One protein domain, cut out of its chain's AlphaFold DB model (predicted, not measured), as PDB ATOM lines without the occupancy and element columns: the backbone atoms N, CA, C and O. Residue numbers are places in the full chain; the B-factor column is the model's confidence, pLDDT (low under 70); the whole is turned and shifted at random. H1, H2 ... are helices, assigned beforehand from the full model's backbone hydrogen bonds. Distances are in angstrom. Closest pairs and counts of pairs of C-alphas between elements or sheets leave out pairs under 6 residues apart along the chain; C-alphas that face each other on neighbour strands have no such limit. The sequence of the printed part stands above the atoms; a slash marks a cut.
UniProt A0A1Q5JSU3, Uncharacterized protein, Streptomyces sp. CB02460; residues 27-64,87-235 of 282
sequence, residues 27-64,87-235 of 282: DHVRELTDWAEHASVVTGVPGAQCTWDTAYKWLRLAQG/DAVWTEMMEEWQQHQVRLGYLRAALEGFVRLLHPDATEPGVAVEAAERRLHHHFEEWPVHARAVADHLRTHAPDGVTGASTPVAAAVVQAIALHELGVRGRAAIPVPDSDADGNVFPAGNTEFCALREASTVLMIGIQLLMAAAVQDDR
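AT A GLANCE: This is residues 27 to 64 and 87 to 235 of the 282 residues of an uncharacterized protein of Streptomyces sp. CB02460 (UniProt A0A1Q5JSU3). The long helix H7 is the core: H1, H2 and H3 make a bundle with it, and H4, H5 and H6 cover its other side, H4 and H6 crossing it. The loop of residues 185 to 205 reaches outward. The 187 printed residues have seven named helices, H1 to H7 in order, and no named strand: all helix. The whole is compact, with a radius of gyration of the C-alphas of 17.9 A, but elongated, spanning 66 by 36 by 28 A.

HOW THE PARTS SIT: Start at H1, residues 27 to 38, in a helical hairpin with H2, residues 48 to 63, closest at the C-alphas of Val 29 and Gln 63, 5.5 A. H3, residues 87 to 118, touches H2 with residues 102 to 117 alone, closest at the C-alphas of Ala 55 and Ala 110, 4.4 A. Look then at the hub, H7, residues 206 to 232, which touches five helices, among them H1, H3, H4, residues 125 to 139, and H5, residues 147 to 156. H6, residues 169 to 184, touches residues 212 to 222 of H7 alone, at a steep tilt of 50 degrees, closest at the C-alphas of Ala 176 and Ala 215, 4.6 A. Each O i to N i+4 pair in these helices is within hydrogen-bond range.

IN THESE COORDINATES: Find C-alpha 27 at (156.509, 147.578, 201.293), where H1 begins. H3 runs 46.1 A; H7 runs 38.7 A, to C-alpha 232 at (165.327, 134.371, 219.223).

THE WHOLE: Residues 65 to 86 are cut out, and C-alphas 64 and 87 are 26.2 A apart. The links H5 to H6 and H6 to H7 are long. Residues 43 to 44, 138 to 147 and 158 to 165 have pLDDT under 70.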
ATOM      1  N   ASP A  27     155.768 148.820 201.459       82.81
ATOM      2  CA  ASP A  27     156.509 147.578 201.293       82.81
ATOM      3  C   ASP A  27     156.886 147.011 202.655       82.81
ATOM      4  O   ASP A  27     156.666 145.828 202.907       82.81
ATOM      5  N   HIS A  28     157.327 147.872 203.576       86.25
ATOM      6  CA  HIS A  28     157.587 147.475 204.953       86.25
ATOM      7  C   HIS A  28     156.318 146.896 205.600       86.25
ATOM      8  O   HIS A  28     156.337 145.758 206.068       86.25
ATOM      9  N   VAL A  29     155.187 147.614 205.602       89.06
ATOM     10  CA  VAL A  29     153.961 147.096 206.235       89.06
ATOM     11  C   VAL A  29     153.457 145.829 205.537       89.06
ATOM     12  O   VAL A  29     152.940 144.942 206.213       89.06
ATOM     13  N   ARG A  30     153.623 145.703 204.213       89.38
ATOM     14  CA  ARG A  30     153.260 144.503 203.447       89.38
ATOM     15  C   ARG A  30     154.080 143.296 203.881       89.38
ATOM     16  O   ARG A  30     153.478 142.296 204.260       89.38
ATOM     17  N   GLU A  31     155.406 143.396 203.862       87.94
ATOM     18  CA  GLU A  31     156.291 142.294 204.260       87.94
ATOM     19  C   GLU A  31     156.124 141.962 205.750       87.94
ATOM     20  O   GLU A  31     156.072 140.794 206.123       87.94
ATOM     21  N   LEU A  32     155.949 142.965 206.618       89.50
ATOM     22  CA  LEU A  32     155.714 142.741 208.047       89.50
ATOM     23  C   LEU A  32     154.365 142.050 208.306       89.50
ATOM     24  O   LEU A  32     154.259 141.215 209.204       89.50
ATOM     25  N   THR A  33     153.331 142.384 207.524       91.00
ATOM     26  CA  THR A  33     152.021 141.718 207.613       91.00
ATOM     27  C   THR A  33     152.098 140.282 207.121       91.00
ATOM     28  O   THR A  33     151.574 139.401 207.796       91.00
ATOM     29  N   ASP A  34     152.765 140.047 205.988       88.06
ATOM     30  CA  ASP A  34     153.013 138.705 205.451       88.06
ATOM     31  C   ASP A  34     153.741 137.834 206.481       88.06
ATOM     32  O   ASP A  34     153.319 136.716 206.776       88.06
ATOM     33  N   TRP A  35     154.759 138.393 207.138       86.50
ATOM     34  CA  TRP A  35     155.469 137.714 208.216       86.50
ATOM     35  C   TRP A  35     154.541 137.361 209.381       86.50
ATOM     36  O   TRP A  35     154.506 136.217 209.837       86.50
ATOM     37  N   ALA A  36     153.759 138.330 209.867       88.50
ATOM     38  CA  ALA A  36     152.838 138.126 210.985       88.50
ATOM     39  C   ALA A  36     151.703 137.131 210.669       88.50
ATOM     40  O   ALA A  36     151.168 136.508 211.585       88.50
ATOM     41  N   GLU A  37     151.330 136.983 209.397       88.00
ATOM     42  CA  GLU A  37     150.344 135.999 208.941       88.00
ATOM     43  C   GLU A  37     150.878 134.570 209.025       88.00
ATOM     44  O   GLU A  37     150.165 133.667 209.464       88.00
ATOM     45  N   HIS A  38     152.134 134.371 208.623       81.94
ATOM     46  CA  HIS A  38     152.749 133.049 208.576       81.94
ATOM     47  C   HIS A  38     153.308 132.614 209.927       81.94
ATOM     48  O   HIS A  38     153.353 131.422 210.213       81.94
ATOM     49  N   ALA A  39     153.713 133.547 210.783       83.12
ATOM     50  CA  ALA A  39     154.225 133.221 212.103       83.12
ATOM     51  C   ALA A  39     153.130 132.718 213.060       83.12
ATOM     52  O   ALA A  39     151.956 133.074 212.979       83.12
ATOM     53  N   SER A  40     153.530 131.870 214.007       74.56
ATOM     54  CA  SER A  40     152.626 131.307 215.014       74.56
ATOM     55  C   SER A  40     153.181 131.499 216.415       74.56
ATOM     56  O   SER A  40     154.355 131.241 216.679       74.56
ATOM     57  N   VAL A  41     152.331 131.925 217.346       79.12
ATOM     58  CA  VAL A  41     152.729 132.087 218.746       79.12
ATOM     59  C   VAL A  41     152.915 130.717 219.390       79.12
ATOM     60  O   VAL A  41     152.013 129.882 219.357       79.12
ATOM     61  N   VAL A  42     154.061 130.499 220.033       76.69
ATOM     62  CA  VAL A  42     154.393 129.226 220.708       76.69
ATOM     63  C   VAL A  42     154.097 129.296 222.210       76.69
ATOM     64  O   VAL A  42     154.159 128.301 222.929       76.69
ATOM     65  N   THR A  43     153.729 130.474 222.720       66.06
ATOM     66  CA  THR A  43     153.473 130.667 224.148       66.06
ATOM     67  C   THR A  43     152.281 129.826 224.614       66.06
ATOM     68  O   THR A  43     151.184 129.939 224.070       66.06
ATOM     69  N   GLY A  44     152.450 129.062 225.696       65.19
ATOM     70  CA  GLY A  44     151.364 128.327 226.364       65.19
ATOM     71  C   GLY A  44     150.353 129.211 227.113       65.19
ATOM     72  O   GLY A  44     149.614 128.711 227.961       65.19
ATOM     73  N   VAL A  45     150.337 130.522 226.853       73.38
ATOM     74  CA  VAL A  45     149.459 131.493 227.514       73.38
ATOM     75  C   VAL A  45     148.044 131.387 226.924       73.38
ATOM     76  O   VAL A  45     147.867 131.548 225.713       73.38
ATOM     77  N   PRO A  46     147.003 131.148 227.745       76.00
ATOM     78  CA  PRO A  46     145.625 131.122 227.264       76.00
ATOM     79  C   PRO A  46     145.239 132.434 226.572       76.00
ATOM     80  O   PRO A  46     145.435 133.516 227.119       76.00
ATOM     81  N   GLY A  47     144.664 132.339 225.371       81.50
ATOM     82  CA  GLY A  47     144.237 133.508 224.595       81.50
ATOM     83  C   GLY A  47     145.348 134.213 223.807       81.50
ATOM     84  O   GLY A  47     145.039 135.161 223.090       81.50
ATOM     85  N   ALA A  48     146.596 133.730 223.863       85.25
ATOM     86  CA  ALA A  48     147.723 134.284 223.109       85.25
ATOM     87  C   ALA A  48     147.429 134.441 221.609       85.25
ATOM     88  O   ALA A  48     147.657 135.510 221.048       85.25
ATOM     89  N   GLN A  49     146.826 133.418 220.991       87.50
ATOM     90  CA  GLN A  49     146.450 133.468 219.577       87.50
ATOM     91  C   GLN A  49     145.403 134.551 219.286       87.50
ATOM     92  O   GLN A  49     145.500 135.252 218.292       87.50
ATOM     93  N   CYS A  50     144.428 134.761 220.175       88.62
ATOM     94  CA  CYS A  50     143.424 135.809 219.977       88.62
ATOM     95  C   CYS A  50     144.053 137.213 220.038       88.62
ATOM     96  O   CYS A  50     143.685 138.100 219.261       88.62
ATOM     97  N   THR A  51     145.024 137.411 220.933       89.50
ATOM     98  CA  THR A  51     145.798 138.655 221.010       89.50
ATOM     99  C   THR A  51     146.668 138.844 219.766       89.50
ATOM    100  O   THR A  51     146.689 139.948 219.223       89.50
ATOM    101  N   TRP A  52     147.309 137.779 219.271       91.44
ATOM    102  CA  TRP A  52     148.055 137.781 218.007       91.44
ATOM    103  C   TRP A  52     147.172 138.178 216.828       91.44
ATOM    104  O   TRP A  52     147.456 139.165 216.158       91.44
ATOM    105  N   ASP A  53     146.042 137.495 216.642       91.69
ATOM    106  CA  ASP A  53     145.094 137.768 215.559       91.69
ATOM    107  C   ASP A  53     144.569 139.208 215.620       91.69
ATOM    108  O   ASP A  53     144.274 139.825 214.597       91.69
ATOM    109  N   THR A  54     144.428 139.763 216.826       93.12
ATOM    110  CA  THR A  54     144.013 141.157 217.015       93.12
ATOM    111  C   THR A  54     145.117 142.129 216.605       93.12
ATOM    112  O   THR A  54     144.828 143.093 215.897       93.12
ATOM    113  N   ALA A  55     146.369 141.887 217.005       93.62
ATOM    114  CA  ALA A  55     147.512 142.696 216.581       93.62
ATOM    115  C   ALA A  55     147.713 142.625 215.055       93.62
ATOM    116  O   ALA A  55     147.841 143.659 214.399       93.62
ATOM    117  N   TYR A  56     147.615 141.422 214.485       93.81
ATOM    118  CA  TYR A  56     147.653 141.173 213.045       93.81
ATOM    119  C   TYR A  56     146.549 141.927 212.293       93.81
ATOM    120  O   TYR A  56     146.824 142.571 211.286       93.81
ATOM    121  N   LYS A  57     145.303 141.938 212.793       95.19
ATOM    122  CA  LYS A  57     144.209 142.711 212.171       95.19
ATOM    123  C   LYS A  57     144.527 144.200 212.075       95.19
ATOM    124  O   LYS A  57     144.236 144.806 211.049       95.19
ATOM    125  N   TRP A  58     145.116 144.790 213.115       96.75
ATOM    126  CA  TRP A  58     145.521 146.197 213.075       96.75
ATOM    127  C   TRP A  58     146.623 146.445 212.049       96.75
ATOM    128  O   TRP A  58     146.540 147.406 211.287       96.75
ATOM    129  N   LEU A  59     147.604 145.548 211.971       93.81
ATOM    130  CA  LEU A  59     148.665 145.622 210.972       93.81
ATOM    131  C   LEU A  59     148.108 145.493 209.540       93.81
ATOM    132  O   LEU A  59     148.422 146.307 208.674       93.81
ATOM    133  N   ARG A  60     147.169 144.565 209.318       93.06
ATOM    134  CA  ARG A  60     146.465 144.385 208.041       93.06
ATOM    135  C   ARG A  60     145.635 145.608 207.650       93.06
ATOM    136  O   ARG A  60     145.576 145.953 206.471       93.06
ATOM    137  N   LEU A  61     145.009 146.284 208.617       93.75
ATOM    138  CA  LEU A  61     144.320 147.555 208.379       93.75
ATOM    139  C   LEU A  61     145.302 148.662 207.982       93.75
ATOM    140  O   LEU A  61     144.998 149.413 207.061       93.75
ATOM    141  N   ALA A  62     146.477 148.742 208.616       92.38
ATOM    142  CA  ALA A  62     147.525 149.689 208.231       92.38
ATOM    143  C   ALA A  62     148.041 149.439 206.802       92.38
ATOM    144  O   ALA A  62     148.221 150.398 206.051       92.38
ATOM    145  N   GLN A  63     148.211 148.167 206.417       90.38
ATOM    146  CA  GLN A  63     148.578 147.752 205.059       90.38
ATOM    147  C   GLN A  63     147.488 148.068 204.027       90.38
ATOM    148  O   GLN A  63     147.795 148.435 202.900       90.38
ATOM    149  N   GLY A  64     146.213 147.906 204.388       85.12
ATOM    150  CA  GLY A  64     145.082 148.138 203.484       85.12
ATOM    151  C   GLY A  64     144.811 149.612 203.167       85.12
ATOM    152  O   GLY A  64     143.981 149.903 202.305       85.12
ATOM    153  N   ASP A  87     143.390 173.478 194.095       79.31
ATOM    154  CA  ASP A  87     142.393 172.706 194.827       79.31
ATOM    155  C   ASP A  87     142.609 171.194 194.670       79.31
ATOM    156  O   ASP A  87     142.427 170.450 195.635       79.31
ATOM    157  N   ALA A  88     143.045 170.724 193.497       77.69
ATOM    158  CA  ALA A  88     143.324 169.309 193.258       77.69
ATOM    159  C   ALA A  88     144.556 168.843 194.047       77.69
ATOM    160  O   ALA A  88     144.474 167.877 194.801       77.69
ATOM    161  N   VAL A  89     145.667 169.578 193.935       74.56
ATOM    162  CA  VAL A  89     146.929 169.232 194.614       74.56
ATOM    163  C   VAL A  89     146.780 169.327 196.132       74.56
ATOM    164  O   VAL A  89     147.212 168.441 196.866       74.56
ATOM    165  N   TRP A  90     146.122 170.381 196.614       80.25
ATOM    166  CA  TRP A  90     145.841 170.562 198.033       80.25
ATOM    167  C   TRP A  90     144.951 169.442 198.584       80.25
ATOM    168  O   TRP A  90     145.213 168.927 199.670       80.25
ATOM    169  N   THR A  91     143.920 169.040 197.834       83.00
ATOM    170  CA  THR A  91     143.031 167.942 198.237       83.00
ATOM    171  C   THR A  91     143.799 166.630 198.357       83.00
ATOM    172  O   THR A  91     143.711 165.987 199.400       83.00
ATOM    173  N   GLU A  92     144.594 166.261 197.349       78.50
ATOM    174  CA  GLU A  92     145.398 165.031 197.381       78.50
ATOM    175  C   GLU A  92     146.384 165.030 198.557       78.50
ATOM    176  O   GLU A  92     146.422 164.076 199.333       78.50
ATOM    177  N   MET A  93     147.106 166.134 198.766       79.00
ATOM    178  CA  MET A  93     148.056 166.264 199.873       79.00
ATOM    179  C   MET A  93     147.372 166.116 201.244       79.00
ATOM    180  O   MET A  93     147.871 165.424 202.136       79.00
ATOM    181  N   MET A  94     146.205 166.743 201.429       85.56
ATOM    182  CA  MET A  94     145.453 166.647 202.680       85.56
ATOM    183  C   MET A  94     144.857 165.255 202.901       85.56
ATOM    184  O   MET A  94     144.831 164.787 204.043       85.56
ATOM    185  N   GLU A  95     144.399 164.582 201.842       83.62
ATOM    186  CA  GLU A  95     143.955 163.187 201.909       83.62
ATOM    187  C   GLU A  95     145.094 162.268 202.353       83.62
ATOM    188  O   GLU A  95     144.904 161.439 203.247       83.62
ATOM    189  N   GLU A  96     146.289 162.428 201.786       80.06
ATOM    190  CA  GLU A  96     147.438 161.611 202.165       80.06
ATOM    191  C   GLU A  96     147.906 161.881 203.601       80.06
ATOM    192  O   GLU A  96     148.145 160.937 204.362       80.06
ATOM    193  N   TRP A  97     147.958 163.147 204.025       85.00
ATOM    194  CA  TRP A  97     148.255 163.497 205.417       85.00
ATOM    195  C   TRP A  97     147.264 162.833 206.389       85.00
ATOM    196  O   TRP A  97     147.671 162.234 207.389       85.00
ATOM    197  N   GLN A  98     145.961 162.860 206.080       88.06
ATOM    198  CA  GLN A  98     144.939 162.180 206.884       88.06
ATOM    199  C   GLN A  98     145.131 160.660 206.896       88.06
ATOM    200  O   GLN A  98     145.005 160.030 207.950       88.06
ATOM    201  N   GLN A  99     145.464 160.056 205.755       87.44
ATOM    202  CA  GLN A  99     145.739 158.621 205.681       87.44
ATOM    203  C   GLN A  99     146.943 158.230 206.539       87.44
ATOM    204  O   GLN A  99     146.877 157.221 207.242       87.44
ATOM    205  N   HIS A 100     148.002 159.040 206.566       86.94
ATOM    206  CA  HIS A 100     149.148 158.811 207.441       86.94
ATOM    207  C   HIS A 100     148.801 158.911 208.930       86.94
ATOM    208  O   HIS A 100     149.278 158.090 209.715       86.94
ATOM    209  N   GLN A 101     147.924 159.839 209.331       91.00
ATOM    210  CA  GLN A 101     147.414 159.900 210.709       91.00
ATOM    211  C   GLN A 101     146.676 158.609 211.095       91.00
ATOM    212  O   GLN A 101     146.913 158.037 212.162       91.00
ATOM    213  N   VAL A 102     145.800 158.117 210.212       92.62
ATOM    214  CA  VAL A 102     145.049 156.871 210.435       92.62
ATOM    215  C   VAL A 102     145.993 155.665 210.470       92.62
ATOM    216  O   VAL A 102     145.881 154.824 211.366       92.62
ATOM    217  N   ARG A 103     146.962 155.599 209.547       92.38
ATOM    218  CA  ARG A 103     147.985 154.543 209.495       92.38
ATOM    219  C   ARG A 103     148.781 154.489 210.792       92.38
ATOM    220  O   ARG A 103     148.930 153.409 211.360       92.38
ATOM    221  N   LEU A 104     149.219 155.641 211.297       94.12
ATOM    222  CA  LEU A 104     149.942 155.743 212.562       94.12
ATOM    223  C   LEU A 104     149.123 155.175 213.733       94.12
ATOM    224  O   LEU A 104     149.665 154.455 214.572       94.12
ATOM    225  N   GLY A 105     147.812 155.437 213.768       95.94
ATOM    226  CA  GLY A 105     146.913 154.881 214.783       95.94
ATOM    227  C   GLY A 105     146.782 153.358 214.723       95.94
ATOM    228  O   GLY A 105     146.878 152.692 215.757       95.94
ATOM    229  N   TYR A 106     146.628 152.784 213.527       97.19
ATOM    230  CA  TYR A 106     146.589 151.327 213.353       97.19
ATOM    231  C   TYR A 106     147.923 150.663 213.706       97.19
ATOM    232  O   TYR A 106     147.934 149.656 214.413       97.19
ATOM    233  N   LEU A 107     149.049 151.253 213.298       97.25
ATOM    234  CA  LEU A 107     150.381 150.757 213.645       97.25
ATOM    235  C   LEU A 107     150.638 150.810 215.152       97.25
ATOM    236  O   LEU A 107     151.157 149.850 215.720       97.25
ATOM    237  N   ARG A 108     150.212 151.881 215.833       97.44
ATOM    238  CA  ARG A 108     150.268 151.958 217.299       97.44
ATOM    239  C   ARG A 108     149.445 150.849 217.947       97.44
ATOM    240  O   ARG A 108     149.940 150.188 218.857       97.44
ATOM    241  N   ALA A 109     148.212 150.631 217.493       97.06
ATOM    242  CA  ALA A 109     147.352 149.583 218.037       97.06
ATOM    243  C   ALA A 109     147.954 148.179 217.832       97.06
ATOM    244  O   ALA A 109     147.890 147.347 218.742       97.06
ATOM    245  N   ALA A 110     148.577 147.934 216.674       97.00
ATOM    246  CA  ALA A 110     149.302 146.699 216.391       97.00
ATOM    247  C   ALA A 110     150.502 146.526 217.336       97.00
ATOM    248  O   ALA A 110     150.600 145.500 218.009       97.00
ATOM    249  N   LEU A 111     151.355 147.553 217.463       97.19
ATOM    250  CA  LEU A 111     152.501 147.566 218.377       97.19
ATOM    251  C   LEU A 111     152.076 147.263 219.818       97.19
ATOM    252  O   LEU A 111     152.610 146.351 220.438       97.19
ATOM    253  N   GLU A 112     151.083 147.976 220.349       95.69
ATOM    254  CA  GLU A 112     150.573 147.745 221.704       95.69
ATOM    255  C   GLU A 112     149.984 146.335 221.882       95.69
ATOM    256  O   GLU A 112     150.020 145.785 222.986       95.69
ATOM    257  N   GLY A 113     149.414 145.750 220.825       93.69
ATOM    258  CA  GLY A 113     148.946 144.365 220.809       93.69
ATOM    259  C   GLY A 113     150.097 143.365 220.930       93.69
ATOM    260  O   GLY A 113     150.061 142.493 221.802       93.69
ATOM    261  N   PHE A 114     151.146 143.532 220.122       93.56
ATOM    262  CA  PHE A 114     152.348 142.699 220.191       93.56
ATOM    263  C   PHE A 114     153.098 142.869 221.514       93.56
ATOM    264  O   PHE A 114     153.533 141.875 222.088       93.56
ATOM    265  N   VAL A 115     153.186 144.086 222.059       93.94
ATOM    266  CA  VAL A 115     153.779 144.335 223.383       93.94
ATOM    267  C   VAL A 115     153.018 143.580 224.467       93.94
ATOM    268  O   VAL A 115     153.635 142.850 225.231       93.94
ATOM    269  N   ARG A 116     151.683 143.674 224.508       91.50
ATOM    270  CA  ARG A 116     150.869 142.950 225.503       91.50
ATOM    271  C   ARG A 116     151.047 141.435 225.435       91.50
ATOM    272  O   ARG A 116     150.950 140.764 226.457       91.50
ATOM    273  N   LEU A 117     151.267 140.906 224.237       90.06
ATOM    274  CA  LEU A 117     151.445 139.478 224.011       90.06
ATOM    275  C   LEU A 117     152.859 138.998 224.358       90.06
ATOM    276  O   LEU A 117     153.024 138.003 225.057       90.06
ATOM    277  N   LEU A 118     153.871 139.684 223.830       89.38
ATOM    278  CA  LEU A 118     155.266 139.258 223.883       89.38
ATOM    279  C   LEU A 118     155.974 139.795 225.128       89.38
ATOM    280  O   LEU A 118     156.920 139.191 225.605       89.38
ATOM    281  N   HIS A 119     155.535 140.908 225.694       87.81
ATOM    282  CA  HIS A 119     156.143 141.529 226.869       87.81
ATOM    283  C   HIS A 119     155.053 141.894 227.886       87.81
ATOM    284  O   HIS A 119     154.839 143.074 228.151       87.81
ATOM    285  N   PRO A 120     154.359 140.900 228.478       83.56
ATOM    286  CA  PRO A 120     153.227 141.147 229.377       83.56
ATOM    287  C   PRO A 120     153.609 141.948 230.632       83.56
ATOM    288  O   PRO A 120     152.757 142.618 231.213       83.56
ATOM    289  N   ASP A 121     154.884 141.912 231.026       84.44
ATOM    290  CA  ASP A 121     155.419 142.673 232.160       84.44
ATOM    291  C   ASP A 121     155.769 144.130 231.801       84.44
ATOM    292  O   ASP A 121     156.020 144.946 232.690       84.44
ATOM    293  N   ALA A 122     155.795 144.482 230.511       84.25
ATOM    294  CA  ALA A 122     156.055 145.839 230.051       84.25
ATOM    295  C   ALA A 122     154.736 146.603 229.889       84.25
ATOM    296  O   ALA A 122     153.890 146.273 229.060       84.25
ATOM    297  N   THR A 123     154.573 147.675 230.662       77.94
ATOM    298  CA  THR A 123     153.397 148.553 230.572       77.94
ATOM    299  C   THR A 123     153.508 149.587 229.456       77.94
ATOM    300  O   THR A 123     152.501 150.160 229.050       77.94
ATOM    301  N   GLU A 124     154.721 149.837 228.960       91.06
ATOM    302  CA  GLU A 124     155.016 150.890 227.991       91.06
ATOM    303  C   GLU A 124     155.699 150.309 226.743       91.06
ATOM    304  O   GLU A 124     156.720 149.623 226.876       91.06
ATOM    305  N   PRO A 125     155.201 150.603 225.523       94.44
ATOM    306  CA  PRO A 125     155.796 150.085 224.292       94.44
ATOM    307  C   PRO A 125     157.277 150.433 224.117       94.44
ATOM    308  O   PRO A 125     158.044 149.590 223.661       94.44
ATOM    309  N   GLY A 126     157.700 151.633 224.533       93.50
ATOM    310  CA  GLY A 126     159.107 152.044 224.476       93.50
ATOM    311  C   GLY A 126     160.028 151.113 225.269       93.50
ATOM    312  O   GLY A 126     161.064 150.703 224.758       93.50
ATOM    313  N   VAL A 127     159.619 150.696 226.472       94.25
ATOM    314  CA  VAL A 127     160.402 149.785 227.331       94.25
ATOM    315  C   VAL A 127     160.508 148.389 226.714       94.25
ATOM    316  O   VAL A 127     161.576 147.775 226.745       94.25
ATOM    317  N   ALA A 128     159.418 147.882 226.131       94.62
ATOM    318  CA  ALA A 128     159.422 146.590 225.447       94.62
ATOM    319  C   ALA A 128     160.353 146.601 224.224       94.62
ATOM    320  O   ALA A 128     161.161 145.686 224.053       94.62
ATOM    321  N   VAL A 129     160.291 147.664 223.415       93.19
ATOM    322  CA  VAL A 129     161.173 147.843 222.253       93.19
ATOM    323  C   VAL A 129     162.628 148.009 222.692       93.19
ATOM    324  O   VAL A 129     163.501 147.411 222.081       93.19
ATOM    325  N   GLU A 130     162.914 148.726 223.781       91.81
ATOM    326  CA  GLU A 130     164.277 148.856 224.319       91.81
ATOM    327  C   GLU A 130     164.850 147.503 224.774       91.81
ATOM    328  O   GLU A 130     166.036 147.214 224.597       91.81
ATOM    329  N   ALA A 131     164.022 146.657 225.389       91.00
ATOM    330  CA  ALA A 131     164.427 145.308 225.769       91.00
ATOM    331  C   ALA A 131     164.742 144.451 224.533       91.00
ATOM    332  O   ALA A 131     165.776 143.783 224.512       91.00
ATOM    333  N   ALA A 132     163.898 144.516 223.498       89.75
ATOM    334  CA  ALA A 132     164.126 143.830 222.229       89.75
ATOM    335  C   ALA A 132     165.385 144.345 221.505       89.75
ATOM    336  O   ALA A 132     166.225 143.548 221.093       89.75
ATOM    337  N   GLU A 133     165.568 145.666 221.432       87.12
ATOM    338  CA  GLU A 133     166.738 146.320 220.831       87.12
ATOM    339  C   GLU A 133     168.032 145.855 221.515       87.12
ATOM    340  O   GLU A 133     168.979 145.430 220.850       87.12
ATOM    341  N   ARG A 134     168.059 145.840 222.855       86.56
ATOM    342  CA  ARG A 134     169.203 145.321 223.619       86.56
ATOM    343  C   ARG A 134     169.417 143.829 223.400       86.56
ATOM    344  O   ARG A 134     170.566 143.412 223.281       86.56
ATOM    345  N   ARG A 135     168.353 143.021 223.374       84.81
ATOM    346  CA  ARG A 135     168.442 141.566 223.178       84.81
ATOM    347  C   ARG A 135     169.114 141.231 221.849       84.81
ATOM    348  O   ARG A 135     170.066 140.455 221.843       84.81
ATOM    349  N   LEU A 136     168.670 141.881 220.776       81.12
ATOM    350  CA  LEU A 136     169.214 141.707 219.430       81.12
ATOM    351  C   LEU A 136     170.672 142.180 219.344       81.12
ATOM    352  O   LEU A 136     171.500 141.465 218.786       81.12
ATOM    353  N   HIS A 137     171.013 143.298 219.992       77.56
ATOM    354  CA  HIS A 137     172.387 143.813 220.027       77.56
ATOM    355  C   HIS A 137     173.387 142.895 220.751       77.56
ATOM    356  O   HIS A 137     174.562 142.858 220.407       77.56
ATOM    357  N   HIS A 138     172.956 142.133 221.762       67.81
ATOM    358  CA  HIS A 138     173.847 141.166 222.423       67.81
ATOM    359  C   HIS A 138     174.104 139.921 221.569       67.81
ATOM    360  O   HIS A 138     175.094 139.227 221.788       67.81
ATOM    361  N   HIS A 139     173.184 139.593 220.663       63.06
ATOM    362  CA  HIS A 139     173.278 138.400 219.827       63.06
ATOM    363  C   HIS A 139     174.056 138.664 218.537       63.06
ATOM    364  O   HIS A 139     174.771 137.793 218.049       63.06
ATOM    365  N   PHE A 140     173.946 139.883 218.021       60.62
ATOM    366  CA  PHE A 140     174.613 140.331 216.814       60.62
ATOM    367  C   PHE A 140     175.366 141.611 217.142       60.62
ATOM    368  O   PHE A 140     174.739 142.597 217.521       60.62
ATOM    369  N   GLU A 141     176.693 141.609 216.977       54.78
ATOM    370  CA  GLU A 141     177.563 142.738 217.348       54.78
ATOM    371  C   GLU A 141     177.110 144.085 216.727       54.78
ATOM    372  O   GLU A 141     177.433 145.142 217.267       54.78
ATOM    373  N   GLU A 142     176.288 144.068 215.660       57.06
ATOM    374  CA  GLU A 142     175.871 145.265 214.911       57.06
ATOM    375  C   GLU A 142     174.377 145.390 214.515       57.06
ATOM    376  O   GLU A 142     174.005 146.371 213.865       57.06
ATOM    377  N   TRP A 143     173.455 144.512 214.939       58.12
ATOM    378  CA  TRP A 143     172.013 144.838 214.814       58.12
ATOM    379  C   TRP A 143     171.582 145.683 216.023       58.12
ATOM    380  O   TRP A 143     171.777 145.219 217.146       58.12
ATOM    381  N   PRO A 144     171.041 146.919 215.875       55.19
ATOM    382  CA  PRO A 144     170.206 147.445 214.787       55.19
ATOM    383  C   PRO A 144     170.682 148.840 214.312       55.19
ATOM    384  O   PRO A 144     170.108 149.877 214.658       55.19
ATOM    385  N   VAL A 145     171.771 148.898 213.544       50.50
ATOM    386  CA  VAL A 145     172.440 150.175 213.222       50.50
ATOM    387  C   VAL A 145     171.632 151.107 212.290       50.50
ATOM    388  O   VAL A 145     171.869 152.313 212.301       50.50
ATOM    389  N   HIS A 146     170.600 150.634 211.579       59.81
ATOM    390  CA  HIS A 146     169.959 151.425 210.501       59.81
ATOM    391  C   HIS A 146     168.604 152.049 210.855       59.81
ATOM    392  O   HIS A 146     168.258 153.114 210.346       59.81
ATOM    393  N   ALA A 147     167.886 151.482 211.821       66.69
ATOM    394  CA  ALA A 147     166.664 152.075 212.360       66.69
ATOM    395  C   ALA A 147     166.898 153.417 213.082       66.69
ATOM    396  O   ALA A 147     166.012 154.270 213.162       66.69
ATOM    397  N   ARG A 148     168.124 153.613 213.576       74.94
ATOM    398  CA  ARG A 148     168.571 154.830 214.262       74.94
ATOM    399  C   ARG A 148     168.540 156.059 213.365       74.94
ATOM    400  O   ARG A 148     168.308 157.153 213.855       74.94
ATOM    401  N   ALA A 149     168.715 155.880 212.061       74.44
ATOM    402  CA  ALA A 149     168.727 156.980 211.110       74.44
ATOM    403  C   ALA A 149     167.315 157.585 210.937       74.44
ATOM    404  O   ALA A 149     167.143 158.802 210.944       74.44
ATOM    405  N   VAL A 150     166.280 156.737 210.870       77.12
ATOM    406  CA  VAL A 150     164.875 157.191 210.896       77.12
ATOM    407  C   VAL A 150     164.523 157.776 212.261       77.12
ATOM    408  O   VAL A 150     163.872 158.811 212.334       77.12
ATOM    409  N   ALA A 151     164.985 157.147 213.346       81.12
ATOM    410  CA  ALA A 151     164.788 157.656 214.701       81.12
ATOM    411  C   ALA A 151     165.403 159.056 214.893       81.12
ATOM    412  O   ALA A 151     164.793 159.932 215.507       81.12
ATOM    413  N   ASP A 152     166.595 159.277 214.338       79.75
ATOM    414  CA  ASP A 152     167.287 160.560 214.364       79.75
ATOM    415  C   ASP A 152     166.554 161.624 213.554       79.75
ATOM    416  O   ASP A 152     166.450 162.756 214.032       79.75
ATOM    417  N   HIS A 153     166.029 161.270 212.378       80.88
ATOM    418  CA  HIS A 153     165.250 162.196 211.560       80.88
ATOM    419  C   HIS A 153     163.930 162.569 212.242       80.88
ATOM    420  O   HIS A 153     163.671 163.759 212.437       80.88
ATOM    421  N   LEU A 154     163.198 161.582 212.780       84.81
ATOM    422  CA  LEU A 154     161.947 161.816 213.504       84.81
ATOM    423  C   LEU A 154     162.155 162.788 214.664       84.81
ATOM    424  O   LEU A 154     161.361 163.703 214.887       84.81
ATOM    425  N   ARG A 155     163.263 162.640 215.392       82.50
ATOM    426  CA  ARG A 155     163.621 163.528 216.499       82.50
ATOM    427  C   ARG A 155     163.788 164.988 216.078       82.50
ATOM    428  O   ARG A 155     163.525 165.867 216.896       82.50
ATOM    429  N   THR A 156     164.177 165.273 214.836       81.12
ATOM    430  CA  THR A 156     164.282 166.661 214.350       81.12
ATOM    431  C   THR A 156     162.930 167.373 214.277       81.12
ATOM    432  O   THR A 156     162.886 168.600 214.331       81.12
ATOM    433  N   HIS A 157     161.827 166.621 214.262       78.50
ATOM    434  CA  HIS A 157     160.470 167.158 214.345       78.50
ATOM    435  C   HIS A 157     160.018 167.466 215.788       78.50
ATOM    436  O   HIS A 157     158.938 168.025 215.984       78.50
ATOM    437  N   ALA A 158     160.806 167.117 216.815       69.81
ATOM    438  CA  ALA A 158     160.504 167.462 218.204       69.81
ATOM    439  C   ALA A 158     160.994 168.882 218.568       69.81
ATOM    440  O   ALA A 158     162.093 169.266 218.165       69.81
ATOM    441  N   PRO A 159     160.262 169.634 219.420       57.16
ATOM    442  CA  PRO A 159     160.659 170.978 219.863       57.16
ATOM    443  C   PRO A 159     162.033 171.040 220.552       57.16
ATOM    444  O   PRO A 159     162.728 172.045 220.439       57.16
ATOM    445  N   ASP A 160     162.426 169.957 221.234       58.47
ATOM    446  CA  ASP A 160     163.694 169.824 221.968       58.47
ATOM    447  C   ASP A 160     164.760 169.028 221.180       58.47
ATOM    448  O   ASP A 160     165.715 168.501 221.756       58.47
ATOM    449  N   GLY A 161     164.593 168.878 219.860       55.66
ATOM    450  CA  GLY A 161     165.470 168.081 219.003       55.66
ATOM    451  C   GLY A 161     166.906 168.619 218.942       55.66
ATOM    452  O   GLY A 161     167.233 169.466 218.118       55.66
ATOM    453  N   VAL A 162     167.799 168.109 219.794       51.66
ATOM    454  CA  VAL A 162     169.237 168.429 219.747       51.66
ATOM    455  C   VAL A 162     169.947 167.501 218.766       51.66
ATOM    456  O   VAL A 162     170.088 166.318 219.042       51.66
ATOM    457  N   THR A 163     170.481 167.996 217.653       54.62
ATOM    458  CA  THR A 163     171.358 167.197 216.772       54.62
ATOM    459  C   THR A 163     172.619 166.735 217.519       54.62
ATOM    460  O   THR A 163     173.305 167.580 218.093       54.62
ATOM    461  N   GLY A 164     172.967 165.437 217.491       53.12
ATOM    462  CA  GLY A 164     174.311 165.005 217.932       53.12
ATOM    463  C   GLY A 164     174.490 163.662 218.655       53.12
ATOM    464  O   GLY A 164     175.594 163.396 219.116       53.12
ATOM    465  N   ALA A 165     173.482 162.796 218.750       55.28
ATOM    466  CA  ALA A 165     173.660 161.409 219.199       55.28
ATOM    467  C   ALA A 165     172.678 160.492 218.466       55.28
ATOM    468  O   ALA A 165     171.590 160.957 218.124       55.28
ATOM    469  N   SER A 166     173.079 159.235 218.248       71.25
ATOM    470  CA  SER A 166     172.263 158.201 217.610       71.25
ATOM    471  C   SER A 166     171.053 157.871 218.483       71.25
ATOM    472  O   SER A 166     171.207 157.330 219.582       71.25
ATOM    473  N   THR A 167     169.865 158.250 218.023       76.88
ATOM    474  CA  THR A 167     168.610 158.076 218.763       76.88
ATOM    475  C   THR A 167     168.216 156.598 218.775       76.88
ATOM    476  O   THR A 167     168.039 156.016 217.703       76.88
ATOM    477  N   PRO A 168     168.049 155.968 219.955       86.50
ATOM    478  CA  PRO A 168     167.545 154.600 220.040       86.50
ATOM    479  C   PRO A 168     166.148 154.484 219.433       86.50
ATOM    480  O   PRO A 168     165.325 155.398 219.567       86.50
ATOM    481  N   VAL A 169     165.838 153.332 218.841       88.25
ATOM    482  CA  VAL A 169     164.519 153.091 218.229       88.25
ATOM    483  C   VAL A 169     163.415 153.202 219.273       88.25
ATOM    484  O   VAL A 169     162.379 153.814 219.021       88.25
ATOM    485  N   ALA A 170     163.665 152.688 220.479       91.44
ATOM    486  CA  ALA A 170     162.742 152.792 221.603       91.44
ATOM    487  C   ALA A 170     162.327 154.242 221.914       91.44
ATOM    488  O   ALA A 170     161.148 154.512 222.150       91.44
ATOM    489  N   ALA A 171     163.271 155.189 221.866       90.44
ATOM    490  CA  ALA A 171     162.989 156.602 222.117       90.44
ATOM    491  C   ALA A 171     162.132 157.212 220.996       90.44
ATOM    492  O   ALA A 171     161.174 157.938 221.268       90.44
ATOM    493  N   ALA A 172     162.421 156.865 219.741       91.00
ATOM    494  CA  ALA A 172     161.620 157.304 218.605       91.00
ATOM    495  C   ALA A 172     160.209 156.688 218.607       91.00
ATOM    496  O   ALA A 172     159.254 157.365 218.236       91.00
ATOM    497  N   VAL A 173     160.033 155.450 219.084       94.75
ATOM    498  CA  VAL A 173     158.703 154.837 219.275       94.75
ATOM    499  C   VAL A 173     157.870 155.651 220.263       94.75
ATOM    500  O   VAL A 173     156.702 155.934 219.993       94.75
ATOM    501  N   VAL A 174     158.462 156.084 221.379       94.62
ATOM    502  CA  VAL A 174     157.785 156.967 222.345       94.62
ATOM    503  C   VAL A 174     157.375 158.284 221.683       94.62
ATOM    504  O   VAL A 174     156.250 158.747 221.871       94.62
ATOM    505  N   GLN A 175     158.246 158.860 220.852       92.56
ATOM    506  CA  GLN A 175     157.942 160.080 220.109       92.56
ATOM    507  C   GLN A 175     156.808 159.885 219.089       92.56
ATOM    508  O   GLN A 175     155.889 160.700 219.039       92.56
ATOM    509  N   ALA A 176     156.821 158.798 218.317       94.69
ATOM    510  CA  ALA A 176     155.766 158.457 217.364       94.69
ATOM    511  C   ALA A 176     154.406 158.265 218.062       94.69
ATOM    512  O   ALA A 176     153.377 158.764 217.597       94.69
ATOM    513  N   ILE A 177     154.398 157.614 219.231       95.69
ATOM    514  CA  ILE A 177     153.208 157.487 220.081       95.69
ATOM    515  C   ILE A 177     152.722 158.866 220.539       95.69
ATOM    516  O   ILE A 177     151.522 159.136 220.456       95.69
ATOM    517  N   ALA A 178     153.623 159.747 220.981       93.50
ATOM    518  CA  ALA A 178     153.276 161.103 221.401       93.50
ATOM    519  C   ALA A 178     152.687 161.939 220.250       93.50
ATOM    520  O   ALA A 178     151.698 162.645 220.460       93.50
ATOM    521  N   LEU A 179     153.225 161.816 219.029       92.81
ATOM    522  CA  LEU A 179     152.672 162.452 217.826       92.81
ATOM    523  C   LEU A 179     151.233 161.993 217.557       92.81
ATOM    524  O   LEU A 179     150.345 162.826 217.367       92.81
ATOM    525  N   HIS A 180     150.973 160.686 217.642       95.06
ATOM    526  CA  HIS A 180     149.612 160.158 217.535       95.06
ATOM    527  C   HIS A 180     148.682 160.724 218.624       95.06
ATOM    528  O   HIS A 180     147.543 161.093 218.342       95.06
ATOM    529  N   GLU A 181     149.146 160.843 219.875       94.44
ATOM    530  CA  GLU A 181     148.328 161.418 220.957       94.44
ATOM    531  C   GLU A 181     147.983 162.886 220.740       94.44
ATOM    532  O   GLU A 181     146.883 163.314 221.104       94.44
ATOM    533  N   LEU A 182     148.896 163.662 220.155       91.94
ATOM    534  CA  LEU A 182     148.603 165.031 219.748       91.94
ATOM    535  C   LEU A 182     147.493 165.047 218.693       91.94
ATOM    536  O   LEU A 182     146.536 165.806 218.854       91.94
ATOM    537  N   GLY A 183     147.562 164.169 217.688       89.94
ATOM    538  CA  GLY A 183     146.519 164.002 216.671       89.94
ATOM    539  C   GLY A 183     145.149 163.680 217.260       89.94
ATOM    540  O   GLY A 183     144.195 164.427 217.049       89.94
ATOM    541  N   VAL A 184     145.059 162.640 218.095       90.69
ATOM    542  CA  VAL A 184     143.800 162.224 218.743       90.69
ATOM    543  C   VAL A 184     143.199 163.328 219.622       90.69
ATOM    544  O   VAL A 184     141.979 163.442 219.736       90.69
ATOM    545  N   ARG A 185     144.033 164.174 220.240       93.06
ATOM    546  CA  ARG A 185     143.584 165.301 221.078       93.06
ATOM    547  C   ARG A 185     143.255 166.568 220.278       93.06
ATOM    548  O   ARG A 185     142.980 167.596 220.896       93.06
ATOM    549  N   GLY A 186     143.306 166.521 218.944       89.94
ATOM    550  CA  GLY A 186     143.063 167.679 218.078       89.94
ATOM    551  C   GLY A 186     144.157 168.746 218.174       89.94
ATOM    552  O   GLY A 186     143.875 169.933 218.045       89.94
ATOM    553  N   ARG A 187     145.392 168.333 218.478       90.31
ATOM    554  CA  ARG A 187     146.573 169.199 218.650       90.31
ATOM    555  C   ARG A 187     147.700 168.876 217.667       90.31
ATOM    556  O   ARG A 187     148.810 169.364 217.858       90.31
ATOM    557  N   ALA A 188     147.452 168.026 216.672       86.94
ATOM    558  CA  ALA A 188     148.420 167.816 215.602       86.94
ATOM    559  C   ALA A 188     148.635 169.120 214.829       86.94
ATOM    560  O   ALA A 188     147.692 169.883 214.614       86.94
ATOM    561  N   ALA A 189     149.875 169.340 214.397       85.44
ATOM    562  CA  ALA A 189     150.149 170.308 213.350       85.44
ATOM    563  C   ALA A 189     149.400 169.868 212.084       85.44
ATOM    564  O   ALA A 189     149.432 168.692 211.708       85.44
ATOM    565  N   ILE A 190     148.670 170.806 211.489       87.94
ATOM    566  CA  ILE A 190     147.926 170.605 210.249       87.94
ATOM    567  C   ILE A 190     148.718 171.338 209.167       87.94
ATOM    568  O   ILE A 190     149.055 172.499 209.411       87.94
ATOM    569  N   PRO A 191     149.000 170.708 208.012       86.38
ATOM    570  CA  PRO A 191     149.573 171.397 206.865       86.38
ATOM    571  C   PRO A 191     148.830 172.705 206.578       86.38
ATOM    572  O   PRO A 191     147.596 172.742 206.577       86.38
ATOM    573  N   VAL A 192     149.579 173.780 206.345       86.31
ATOM    574  CA  VAL A 192     149.036 175.093 205.977       86.31
ATOM    575  C   VAL A 192     149.665 175.499 204.643       86.31
ATOM    576  O   VAL A 192     150.877 175.329 204.503       86.31
ATOM    577  N   PRO A 193     148.892 176.026 203.673       84.19
ATOM    578  CA  PRO A 193     149.459 176.562 202.439       84.19
ATOM    579  C   PRO A 193     150.422 177.713 202.739       84.19
ATOM    580  O   PRO A 193     150.213 178.463 203.695       84.19
ATOM    581  N   ASP A 194     151.427 177.889 201.890       82.81
ATOM    582  CA  ASP A 194     152.361 179.013 201.978       82.81
ATOM    583  C   ASP A 194     152.132 179.991 200.812       82.81
ATOM    584  O   ASP A 194     151.275 179.770 199.948       82.81
ATOM    585  N   SER A 195     152.805 181.140 200.826       81.94
ATOM    586  CA  SER A 195     152.679 182.167 199.791       81.94
ATOM    587  C   SER A 195     154.022 182.779 199.420       81.94
ATOM    588  O   SER A 195     154.865 183.036 200.277       81.94
ATOM    589  N   ASP A 196     154.217 183.035 198.127       81.94
ATOM    590  CA  ASP A 196     155.438 183.671 197.636       81.94
ATOM    591  C   ASP A 196     155.419 185.197 197.861       81.94
ATOM    592  O   ASP A 196     154.462 185.777 198.384       81.94
ATOM    593  N   ALA A 197     156.502 185.874 197.467       83.94
ATOM    594  CA  ALA A 197     156.627 187.325 197.621       83.94
ATOM    595  C   ALA A 197     155.591 188.122 196.802       83.94
ATOM    596  O   ALA A 197     155.323 189.280 197.130       83.94
ATOM    597  N   ASP A 198     155.013 187.505 195.769       79.38
ATOM    598  CA  ASP A 198     153.997 188.088 194.895       79.38
ATOM    599  C   ASP A 198     152.565 187.782 195.386       79.38
ATOM    600  O   ASP A 198     151.591 188.291 194.827       79.38
ATOM    601  N   GLY A 199     152.425 187.007 196.469       79.88
ATOM    602  CA  GLY A 199     151.150 186.637 197.079       79.88
ATOM    603  C   GLY A 199     150.464 185.437 196.424       79.88
ATOM    604  O   GLY A 199     149.277 185.215 196.680       79.88
ATOM    605  N   ASN A 200     151.168 184.664 195.591       76.88
ATOM    606  CA  ASN A 200     150.629 183.422 195.043       76.88
ATOM    607  C   ASN A 200     150.664 182.332 196.112       76.88
ATOM    608  O   ASN A 200     151.711 182.073 196.705       76.88
ATOM    609  N   VAL A 201     149.520 181.682 196.333       79.56
ATOM    610  CA  VAL A 201     149.367 180.600 197.312       79.56
ATOM    611  C   VAL A 201     149.769 179.266 196.686       79.56
ATOM    612  O   VAL A 201     149.376 178.974 195.555       79.56
ATOM    613  N   PHE A 202     150.501 178.438 197.429       74.00
ATOM    614  CA  PHE A 202     150.892 177.098 196.994       74.00
ATOM    615  C   PHE A 202     150.772 176.057 198.123       74.00
ATOM    616  O   PHE A 202     150.838 176.412 199.305       74.00
ATOM    617  N   PRO A 203     150.555 174.770 197.788       74.81
ATOM    618  CA  PRO A 203     150.502 173.696 198.776       74.81
ATOM    619  C   PRO A 203     151.830 173.566 199.527       74.81
ATOM    620  O   PRO A 203     152.888 173.477 198.908       74.81
ATOM    621  N   ALA A 204     151.772 173.525 200.857       78.50
ATOM    622  CA  ALA A 204     152.922 173.354 201.739       78.50
ATOM    623  C   ALA A 204     152.545 172.477 202.945       78.50
ATOM    624  O   ALA A 204     151.366 172.227 203.199       78.50
ATOM    625  N   GLY A 205     153.550 172.007 203.689       77.75
ATOM    626  CA  GLY A 205     153.362 171.102 204.835       77.75
ATOM    627  C   GLY A 205     154.237 169.846 204.818       77.75
ATOM    628  O   GLY A 205     153.856 168.812 205.370       77.75
ATOM    629  N   ASN A 206     155.405 169.915 204.164       76.62
ATOM    630  CA  ASN A 206     156.342 168.791 204.065       76.62
ATOM    631  C   ASN A 206     156.707 168.244 205.443       76.62
ATOM    632  O   ASN A 206     156.734 167.043 205.667       76.62
ATOM    633  N   THR A 207     156.962 169.142 206.392       79.88
ATOM    634  CA  THR A 207     157.399 168.783 207.740       79.88
ATOM    635  C   THR A 207     156.355 167.946 208.477       79.88
ATOM    636  O   THR A 207     156.713 166.956 209.114       79.88
ATOM    637  N   GLU A 208     155.076 168.308 208.383       85.62
ATOM    638  CA  GLU A 208     153.965 167.571 208.985       85.62
ATOM    639  C   GLU A 208     153.804 166.186 208.356       85.62
ATOM    640  O   GLU A 208     153.555 165.207 209.064       85.62
ATOM    641  N   PHE A 209     153.953 166.099 207.035       81.00
ATOM    642  CA  PHE A 209     153.863 164.843 206.304       81.00
ATOM    643  C   PHE A 209     155.034 163.905 206.636       81.00
ATOM    644  O   PHE A 209     154.815 162.752 207.021       81.00
ATOM    645  N   CYS A 210     156.268 164.414 206.581       81.56
ATOM    646  CA  CYS A 210     157.469 163.645 206.887       81.56
ATOM    647  C   CYS A 210     157.448 163.100 208.317       81.56
ATOM    648  O   CYS A 210     157.645 161.900 208.511       81.56
ATOM    649  N   ALA A 211     157.049 163.919 209.297       86.31
ATOM    650  CA  ALA A 211     156.927 163.483 210.685       86.31
ATOM    651  C   ALA A 211     156.004 162.261 210.847       86.31
ATOM    652  O   ALA A 211     156.312 161.348 211.613       86.31
ATOM    653  N   LEU A 212     154.876 162.204 210.127       88.19
ATOM    654  CA  LEU A 212     153.950 161.068 210.203       88.19
ATOM    655  C   LEU A 212     154.453 159.836 209.449       88.19
ATOM    656  O   LEU A 212     154.244 158.707 209.912       88.19
ATOM    657  N   ARG A 213     155.097 160.039 208.296       85.94
ATOM    658  CA  ARG A 213     155.707 158.959 207.515       85.94
ATOM    659  C   ARG A 213     156.822 158.292 208.317       85.94
ATOM    660  O   ARG A 213     156.803 157.077 208.491       85.94
ATOM    661  N   GLU A 214     157.709 159.082 208.903       87.06
ATOM    662  CA  GLU A 214     158.783 158.612 209.776       87.06
ATOM    663  C   GLU A 214     158.255 157.964 211.053       87.06
ATOM    664  O   GLU A 214     158.710 156.882 211.415       87.06
ATOM    665  N   ALA A 215     157.257 158.566 211.709       91.62
ATOM    666  CA  ALA A 215     156.623 157.974 212.883       91.62
ATOM    667  C   ALA A 215     156.028 156.596 212.564       91.62
ATOM    668  O   ALA A 215     156.221 155.651 213.328       91.62
ATOM    669  N   SER A 216     155.357 156.457 211.416       92.00
ATOM    670  CA  SER A 216     154.818 155.174 210.950       92.00
ATOM    671  C   SER A 216     155.935 154.150 210.740       92.00
ATOM    672  O   SER A 216     155.853 153.037 211.260       92.00
ATOM    673  N   THR A 217     157.009 154.538 210.046       89.88
ATOM    674  CA  THR A 217     158.191 153.690 209.835       89.88
ATOM    675  C   THR A 217     158.811 153.248 211.155       89.88
ATOM    676  O   THR A 217     159.071 152.063 211.341       89.88
ATOM    677  N   VAL A 218     158.974 154.159 212.113       91.75
ATOM    678  CA  VAL A 218     159.508 153.847 213.443       91.75
ATOM    679  C   VAL A 218     158.625 152.852 214.195       91.75
ATOM    680  O   VAL A 218     159.157 151.938 214.822       91.75
ATOM    681  N   LEU A 219     157.293 152.974 214.129       95.38
ATOM    682  CA  LEU A 219     156.411 151.991 214.768       95.38
ATOM    683  C   LEU A 219     156.533 150.605 214.123       95.38
ATOM    684  O   LEU A 219     156.556 149.612 214.848       95.38
ATOM    685  N   MET A 220     156.658 150.526 212.794       94.19
ATOM    686  CA  MET A 220     156.871 149.252 212.095       94.19
ATOM    687  C   MET A 220     158.205 148.613 212.468       94.19
ATOM    688  O   MET A 220     158.232 147.436 212.814       94.19
ATOM    689  N   ILE A 221     159.281 149.401 212.526       91.31
ATOM    690  CA  ILE A 221     160.574 148.938 213.040       91.31
ATOM    691  C   ILE A 221     160.434 148.464 214.498       91.31
ATOM    692  O   ILE A 221     160.992 147.439 214.876       91.31
ATOM    693  N   GLY A 222     159.672 149.170 215.337       93.06
ATOM    694  CA  GLY A 222     159.407 148.738 216.711       93.06
ATOM    695  C   GLY A 222     158.747 147.356 216.775       93.06
ATOM    696  O   GLY A 222     159.192 146.497 217.534       93.06
ATOM    697  N   ILE A 223     157.725 147.117 215.947       94.25
ATOM    698  CA  ILE A 223     157.053 145.812 215.818       94.25
ATOM    699  C   ILE A 223     158.043 144.743 215.335       94.25
ATOM    700  O   ILE A 223     158.147 143.676 215.940       94.25
ATOM    701  N   GLN A 224     158.805 145.062 214.290       91.75
ATOM    702  CA  GLN A 224     159.844 144.223 213.704       91.75
ATOM    703  C   GLN A 224     160.859 143.758 214.766       91.75
ATOM    704  O   GLN A 224     161.112 142.560 214.893       91.75
ATOM    705  N   LEU A 225     161.383 144.674 215.591       89.75
ATOM    706  CA  LEU A 225     162.329 144.352 216.668       89.75
ATOM    707  C   LEU A 225     161.712 143.434 217.731       89.75
ATOM    708  O   LEU A 225     162.353 142.471 218.154       89.75
ATOM    709  N   LEU A 226     160.473 143.706 218.159       91.31
ATOM    710  CA  LEU A 226     159.770 142.867 219.140       91.31
ATOM    711  C   LEU A 226     159.614 141.433 218.637       91.31
ATOM    712  O   LEU A 226     159.855 140.478 219.376       91.31
ATOM    713  N   MET A 227     159.213 141.287 217.376       89.56
ATOM    714  CA  MET A 227     159.004 139.988 216.755       89.56
ATOM    715  C   MET A 227     160.339 139.256 216.548       89.56
ATOM    716  O   MET A 227     160.431 138.082 216.898       89.56
ATOM    717  N   ALA A 228     161.400 139.946 216.112       87.12
ATOM    718  CA  ALA A 228     162.725 139.350 215.929       87.12
ATOM    719  C   ALA A 228     163.307 138.843 217.256       87.12
ATOM    720  O   ALA A 228     163.768 137.704 217.344       87.12
ATOM    721  N   ALA A 229     163.206 139.638 218.324       87.56
ATOM    722  CA  ALA A 229     163.618 139.205 219.657       87.56
ATOM    723  C   ALA A 229     162.780 138.015 220.161       87.56
ATOM    724  O   ALA A 229     163.297 137.112 220.811       87.56
ATOM    725  N   ALA A 230     161.481 137.978 219.856       88.25
ATOM    726  CA  ALA A 230     160.620 136.865 220.241       88.25
ATOM    727  C   ALA A 230     160.911 135.563 219.477       88.25
ATOM    728  O   ALA A 230     160.747 134.496 220.066       88.25
ATOM    729  N   VAL A 231     161.377 135.635 218.226       86.50
ATOM    730  CA  VAL A 231     161.892 134.468 217.485       86.50
ATOM    731  C   VAL A 231     163.156 133.928 218.147       86.50
ATOM    732  O   VAL A 231     163.242 132.730 218.384       86.50
ATOM    733  N   GLN A 232     164.103 134.797 218.524       82.00
ATOM    734  CA  GLN A 232     165.327 134.371 219.223       82.00
ATOM    735  C   GLN A 232     165.068 133.684 220.567       82.00
ATOM    736  O   GLN A 232     165.877 132.877 221.019       82.00
ATOM    737  N   ASP A 233     163.972 134.045 221.229       85.81
ATOM    738  CA  ASP A 233     163.579 133.477 222.515       85.81
ATOM    739  C   ASP A 233     162.636 132.262 222.363       85.81
ATOM    740  O   ASP A 233     162.019 131.848 223.346       85.81
ATOM    741  N   ASP A 234     162.471 131.722 221.147       84.88
ATOM    742  CA  ASP A 234     161.576 130.599 220.816       84.88
ATOM    743  C   ASP A 234     160.099 130.836 221.208       84.88
ATOM    744  O   ASP A 234     159.323 129.907 221.450       84.88
ATOM    745  N   ARG A 235     159.674 132.105 221.290       84.81
ATOM    746  CA  ARG A 235     158.298 132.494 221.664       84.81
ATOM    747  C   ARG A 235     157.364 132.568 220.462       84.81
ATOM    748  O   ARG A 235     156.144 132.468 220.624       84.81
TER     749      ARG A 235